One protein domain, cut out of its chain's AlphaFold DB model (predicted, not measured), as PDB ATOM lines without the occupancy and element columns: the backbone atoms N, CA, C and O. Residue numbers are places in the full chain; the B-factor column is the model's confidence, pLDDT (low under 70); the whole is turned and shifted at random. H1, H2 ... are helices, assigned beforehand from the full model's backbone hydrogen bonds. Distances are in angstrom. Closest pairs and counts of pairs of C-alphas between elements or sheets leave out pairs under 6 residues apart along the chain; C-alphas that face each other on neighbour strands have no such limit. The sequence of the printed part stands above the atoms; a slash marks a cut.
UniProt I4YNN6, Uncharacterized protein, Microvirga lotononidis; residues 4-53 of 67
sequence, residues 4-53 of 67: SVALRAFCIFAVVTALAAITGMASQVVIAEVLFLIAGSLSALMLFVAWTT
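Overview. This is residues 4 to 53 of the 67 residues of an uncharacterized protein of Microvirga lotononidis (UniProt I4YNN6). Two long helices, H1 and H2, fold back on each other side by side as a helical hairpin, a rod with the tight turn at one end and both ends of the printed part at the other. Residues 26 to 31, at the turn, stick out free. The printed part has 50 residues with two named helices, H1 then H2, and no named strand, and is all helix. It is only just loose, close to compact, with a radius of gyration of the C-alphas of 12.1 A, and spans 37 by 17 by 10 A.

Arrangement. H1, residues 4 to 27, touches H2, residues 30 to 52; their closest C-alphas, those of Gly 24 and Ala 32, are 4.6 A apart. They run opposite ways at a shallow tilt of 23 degrees, with centres 10.0 A apart. In H1 and H2 every O i to N i+4 pair is within hydrogen-bond range.

Along the chain. H1 begins at C-alpha 4 (199.456, 136.538, 161.153) and is 34.6 A long from first to last C-alpha. H2 is 33.2 A long and ends at C-alpha 52 (195.823, 146.622, 174.015).

Size, cuts and confidence. The two C-alphas farthest apart, those of Gln 28 and Thr 53, are 37.8 A apart. The printed part has no cut. Mean pLDDT of the printed part is 73.5; residues 4, 20 to 21, 23 to 33 and 36 are under 70.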
ATOM      1  N   SER A   4     198.220 137.223 161.551       69.50
ATOM      2  CA  SER A   4     199.456 136.538 161.153       69.50
ATOM      3  C   SER A   4     200.455 137.442 160.424       69.50
ATOM      4  O   SER A   4     201.658 137.301 160.624       69.50
ATOM      5  N   VAL A   5     199.977 138.387 159.607       74.81
ATOM      6  CA  VAL A   5     200.835 139.341 158.885       74.81
ATOM      7  C   VAL A   5     201.437 140.355 159.855       74.81
ATOM      8  O   VAL A   5     202.629 140.636 159.764       74.81
ATOM      9  N   ALA A   6     200.656 140.834 160.828       73.31
ATOM     10  CA  ALA A   6     201.153 141.731 161.872       73.31
ATOM     11  C   ALA A   6     202.238 141.065 162.736       73.31
ATOM     12  O   ALA A   6     203.279 141.663 162.988       73.31
ATOM     13  N   LEU A   7     202.036 139.801 163.121       76.06
ATOM     14  CA  LEU A   7     202.987 139.048 163.944       76.06
ATOM     15  C   LEU A   7     204.297 138.760 163.193       76.06
ATOM     16  O   LEU A   7     205.379 138.908 163.751       76.06
ATOM     17  N   ARG A   8     204.208 138.421 161.900       76.94
ATOM     18  CA  ARG A   8     205.389 138.254 161.039       76.94
ATOM     19  C   ARG A   8     206.164 139.555 160.860       76.94
ATOM     20  O   ARG A   8     207.381 139.545 161.007       76.94
ATOM     21  N   ALA A   9     205.473 140.655 160.565       76.12
ATOM     22  CA  ALA A   9     206.105 141.963 160.422       76.12
ATOM     23  C   ALA A   9     206.784 142.397 161.729       76.12
ATOM     24  O   ALA A   9     207.920 142.860 161.699       76.12
ATOM     25  N   PHE A  10     206.129 142.157 162.868       76.56
ATOM     26  CA  PHE A  10     206.695 142.411 164.186       76.56
ATOM     27  C   PHE A  10     207.967 141.591 164.442       76.56
ATOM     28  O   PHE A  10     208.983 142.160 164.826       76.56
ATOM     29  N   CYS A  11     207.952 140.280 164.178       79.12
ATOM     30  CA  CYS A  11     209.143 139.442 164.337       79.12
ATOM     31  C   CYS A  11     210.306 139.912 163.454       79.12
ATOM     32  O   CYS A  11     211.433 139.987 163.931       79.12
ATOM     33  N   ILE A  12     210.041 140.252 162.188       81.75
ATOM     34  CA  ILE A  12     211.078 140.757 161.276       81.75
ATOM     35  C   ILE A  12     211.648 142.072 161.807       81.75
ATOM     36  O   ILE A  12     212.864 142.227 161.878       81.75
ATOM     37  N   PHE A  13     210.779 142.994 162.227       76.56
ATOM     38  CA  PHE A  13     211.198 144.278 162.773       76.56
ATOM     39  C   PHE A  13     212.045 144.094 164.035       76.56
ATOM     40  O   PHE A  13     213.147 144.623 164.101       76.56
ATOM     41  N   ALA A  14     211.599 143.262 164.977       79.00
ATOM     42  CA  ALA A  14     212.328 142.967 166.207       79.00
ATOM     43  C   ALA A  14     213.728 142.381 165.941       79.00
ATOM     44  O   ALA A  14     214.694 142.793 166.581       79.00
ATOM     45  N   VAL A  15     213.861 141.461 164.975       82.38
ATOM     46  CA  VAL A  15     215.159 140.876 164.594       82.38
ATOM     47  C   VAL A  15     216.082 141.925 163.975       82.38
ATOM     48  O   VAL A  15     217.251 142.009 164.348       82.38
ATOM     49  N   VAL A  16     215.565 142.756 163.065       78.50
ATOM     50  CA  VAL A  16     216.342 143.842 162.443       78.50
ATOM     51  C   VAL A  16     216.773 144.867 163.492       78.50
ATOM     52  O   VAL A  16     217.933 145.277 163.505       78.50
ATOM     53  N   THR A  17     215.885 145.233 164.418       74.50
ATOM     54  CA  THR A  17     216.201 146.131 165.535       74.50
ATOM     55  C   THR A  17     217.275 145.539 166.443       74.50
ATOM     56  O   THR A  17     218.204 146.252 166.806       74.50
ATOM     57  N   ALA A  18     217.204 144.247 166.774       76.50
ATOM     58  CA  ALA A  18     218.214 143.582 167.598       76.50
ATOM     59  C   ALA A  18     219.590 143.535 166.911       76.50
ATOM     60  O   ALA A  18     220.604 143.826 167.543       76.50
ATOM     61  N   LEU A  19     219.643 143.234 165.609       73.12
ATOM     62  CA  LEU A  19     220.892 143.262 164.838       73.12
ATOM     63  C   LEU A  19     221.488 144.673 164.774       73.12
ATOM     64  O   LEU A  19     222.691 144.845 164.983       73.12
ATOM     65  N   ALA A  20     220.652 145.688 164.548       67.44
ATOM     66  CA  ALA A  20     221.075 147.085 164.566       67.44
ATOM     67  C   ALA A  20     221.587 147.513 165.953       67.44
ATOM     68  O   ALA A  20     222.586 148.221 166.035       67.44
ATOM     69  N   ALA A  21     220.967 147.025 167.032       67.50
ATOM     70  CA  ALA A  21     221.399 147.252 168.409       67.50
ATOM     71  C   ALA A  21     222.808 146.727 168.670       67.50
ATOM     72  O   ALA A  21     223.669 147.455 169.152       67.50
ATOM     73  N   ILE A  22     223.038 145.455 168.331       71.12
ATOM     74  CA  ILE A  22     224.320 144.777 168.546       71.12
ATOM     75  C   ILE A  22     225.415 145.481 167.742       71.12
ATOM     76  O   ILE A  22     226.492 145.761 168.264       71.12
ATOM     77  N   THR A  23     225.105 145.838 166.495       66.25
ATOM     78  CA  THR A  23     226.028 146.570 165.618       66.25
ATOM     79  C   THR A  23     226.304 147.980 166.147       66.25
ATOM     80  O   THR A  23     227.442 148.440 166.116       66.25
ATOM     81  N   GLY A  24     225.289 148.661 166.682       64.12
ATOM     82  CA  GLY A  24     225.427 149.991 167.268       64.12
ATOM     83  C   GLY A  24     226.274 150.004 168.537       64.12
ATOM     84  O   GLY A  24     227.172 150.835 168.653       64.12
ATOM     85  N   MET A  25     226.061 149.035 169.432       63.38
ATOM     86  CA  MET A  25     226.882 148.849 170.633       63.38
ATOM     87  C   MET A  25     228.350 148.558 170.290       63.38
ATOM     88  O   MET A  25     229.245 149.027 170.988       63.38
ATOM     89  N   ALA A  26     228.611 147.830 169.199       65.31
ATOM     90  CA  ALA A  26     229.968 147.527 168.749       65.31
ATOM     91  C   ALA A  26     230.688 148.720 168.089       65.31
ATOM     92  O   ALA A  26     231.915 148.742 168.048       65.31
ATOM     93  N   SER A  27     229.948 149.703 167.566       61.62
ATOM     94  CA  SER A  27     230.504 150.763 166.712       61.62
ATOM     95  C   SER A  27     230.991 152.006 167.482       61.62
ATOM     96  O   SER A  27     231.714 152.818 166.920       61.62
ATOM     97  N   GLN A  28     230.629 152.188 168.764       60.94
ATOM     98  CA  GLN A  28     230.902 153.419 169.546       60.94
ATOM     99  C   GLN A  28     230.439 154.730 168.864       60.94
ATOM    100  O   GLN A  28     230.884 155.824 169.213       60.94
ATOM    101  N   VAL A  29     229.527 154.652 167.892       64.25
ATOM    102  CA  VAL A  29     229.010 155.826 167.182       64.25
ATOM    103  C   VAL A  29     227.718 156.278 167.854       64.25
ATOM    104  O   VAL A  29     226.718 155.565 167.819       64.25
ATOM    105  N   VAL A  30     227.711 157.502 168.388       61.94
ATOM    106  CA  VAL A  30     226.553 158.146 169.049       61.94
ATOM    107  C   VAL A  30     225.273 158.076 168.196       61.94
ATOM    108  O   VAL A  30     224.169 157.909 168.708       61.94
ATOM    109  N   ILE A  31     225.408 158.125 166.867       64.81
ATOM    110  CA  ILE A  31     224.289 158.008 165.914       64.81
ATOM    111  C   ILE A  31     223.585 156.646 166.008       64.81
ATOM    112  O   ILE A  31     222.364 156.569 165.862       64.81
ATOM    113  N   ALA A  32     224.326 155.569 166.272       64.88
ATOM    114  CA  ALA A  32     223.751 154.235 166.386       64.88
ATOM    115  C   ALA A  32     222.921 154.077 167.668       64.88
ATOM    116  O   ALA A  32     221.901 153.392 167.664       64.88
ATOM    117  N   GLU A  33     223.310 154.770 168.738       63.22
ATOM    118  CA  GLU A  33     222.582 154.797 170.005       63.22
ATOM    119  C   GLU A  33     221.228 155.513 169.863       63.22
ATOM    120  O   GLU A  33     220.194 155.006 170.301       63.22
ATOM    121  N   VAL A  34     221.203 156.640 169.140       70.44
ATOM    122  CA  VAL A  34     219.962 157.373 168.830       70.44
ATOM    123  C   VAL A  34     219.028 156.539 167.948       70.44
ATOM    124  O   VAL A  34     217.835 156.432 168.234       70.44
ATOM    125  N   LEU A  35     219.559 155.898 166.900       70.00
ATOM    126  CA  LEU A  35     218.781 154.992 166.048       70.00
ATOM    127  C   LEU A  35     218.219 153.804 166.837       70.00
ATOM    128  O   LEU A  35     217.081 153.396 166.595       70.00
ATOM    129  N   PHE A  36     218.978 153.280 167.801       68.50
ATOM    130  CA  PHE A  36     218.518 152.205 168.671       68.50
ATOM    131  C   PHE A  36     217.378 152.653 169.595       68.50
ATOM    132  O   PHE A  36     216.376 151.948 169.700       68.50
ATOM    133  N   LEU A  37     217.468 153.845 170.193       74.44
ATOM    134  CA  LEU A  37     216.382 154.412 171.001       74.44
ATOM    135  C   LEU A  37     215.101 154.623 170.181       74.44
ATOM    136  O   LEU A  37     214.004 154.300 170.646       74.44
ATOM    137  N   ILE A  38     215.223 155.110 168.942       78.38
ATOM    138  CA  ILE A  38     214.078 155.298 168.042       78.38
ATOM    139  C   ILE A  38     213.467 153.944 167.667       78.38
ATOM    140  O   ILE A  38     212.264 153.746 167.814       78.38
ATOM    141  N   ALA A  39     214.274 152.979 167.224       74.12
ATOM    142  CA  ALA A  39     213.767 151.671 166.818       74.12
ATOM    143  C   ALA A  39     213.174 150.882 168.001       74.12
ATOM    144  O   ALA A  39     212.110 150.273 167.874       74.12
ATOM    145  N   GLY A  40     213.823 150.937 169.166       77.62
ATOM    146  CA  GLY A  40     213.358 150.307 170.399       77.62
ATOM    147  C   GLY A  40     212.038 150.896 170.891       77.62
ATOM    148  O   GLY A  40     211.105 150.145 171.181       77.62
ATOM    149  N   SER A  41     211.910 152.228 170.907       77.88
ATOM    150  CA  SER A  41     210.650 152.892 171.272       77.88
ATOM    151  C   SER A  41     209.519 152.559 170.294       77.88
ATOM    152  O   SER A  41     208.403 152.270 170.727       77.88
ATOM    153  N   LEU A  42     209.807 152.485 168.991       79.50
ATOM    154  CA  LEU A  42     208.824 152.098 167.976       79.50
ATOM    155  C   LEU A  42     208.359 150.642 168.147       79.50
ATOM    156  O   LEU A  42     207.168 150.348 168.039       79.50
ATOM    157  N   SER A  43     209.286 149.733 168.468       76.44
ATOM    158  CA  SER A  43     208.975 148.329 168.753       76.44
ATOM    159  C   SER A  43     208.136 148.176 170.027       76.44
ATOM    160  O   SER A  43     207.182 147.396 170.047       76.44
ATOM    161  N   ALA A  44     208.442 148.939 171.081       82.00
ATOM    162  CA  ALA A  44     207.652 148.955 172.311       82.00
ATOM    163  C   ALA A  44     206.228 149.481 172.066       82.00
ATOM    164  O   ALA A  44     205.264 148.892 172.554       82.00
ATOM    165  N   LEU A  45     206.080 150.529 171.249       82.81
ATOM    166  CA  LEU A  45     204.776 151.062 170.851       82.81
ATOM    167  C   LEU A  45     203.957 150.016 170.077       82.81
ATOM    168  O   LEU A  45     202.783 149.801 170.374       82.81
ATOM    169  N   MET A  46     204.582 149.325 169.121       77.38
ATOM    170  CA  MET A  46     203.954 148.243 168.354       77.38
ATOM    171  C   MET A  46     203.488 147.094 169.259       77.38
ATOM    172  O   MET A  46     202.363 146.616 169.107       77.38
ATOM    173  N   LEU A  47     204.312 146.688 170.235       79.31
ATOM    174  CA  LEU A  47     203.941 145.689 171.244       79.31
ATOM    175  C   LEU A  47     202.766 146.150 172.103       79.31
ATOM    176  O   LEU A  47     201.836 145.381 172.333       79.31
ATOM    177  N   PHE A  48     202.792 147.401 172.556       77.94
ATOM    178  CA  PHE A  48     201.731 147.969 173.377       77.94
ATOM    179  C   PHE A  48     200.396 148.011 172.628       77.94
ATOM    180  O   PHE A  48     199.360 147.611 173.165       77.94
ATOM    181  N   VAL A  49     200.411 148.425 171.360       78.88
ATOM    182  CA  VAL A  49     199.216 148.407 170.509       78.88
ATOM    183  C   VAL A  49     198.717 146.976 170.331       78.88
ATOM    184  O   VAL A  49     197.542 146.718 170.569       78.88
ATOM    185  N   ALA A  50     199.600 146.026 170.008       77.62
ATOM    186  CA  ALA A  50     199.223 144.620 169.865       77.62
ATOM    187  C   ALA A  50     198.622 144.026 171.154       77.62
ATOM    188  O   ALA A  50     197.702 143.209 171.077       77.62
ATOM    189  N   TRP A  51     199.120 144.443 172.323       79.44
ATOM    190  CA  TRP A  51     198.623 144.017 173.632       79.44
ATOM    191  C   TRP A  51     197.250 144.607 173.966       79.44
ATOM    192  O   TRP A  51     196.387 143.919 174.503       79.44
ATOM    193  N   THR A  52     197.044 145.885 173.653       83.56
ATOM    194  CA  THR A  52     195.823 146.622 174.015       83.56
ATOM    195  C   THR A  52     194.684 146.444 173.017       83.56
ATOM    196  O   THR A  52     193.526 146.635 173.385       83.56
ATOM    197  N   THR A  53     194.966 146.046 171.772       77.38
ATOM    198  CA  THR A  53     193.915 145.792 170.780       77.38
ATOM    199  C   THR A  53     193.094 144.540 171.121       77.38
ATOM    200  O   THR A  53     193.647 143.435 171.137       77.38
TER     201      THR A  53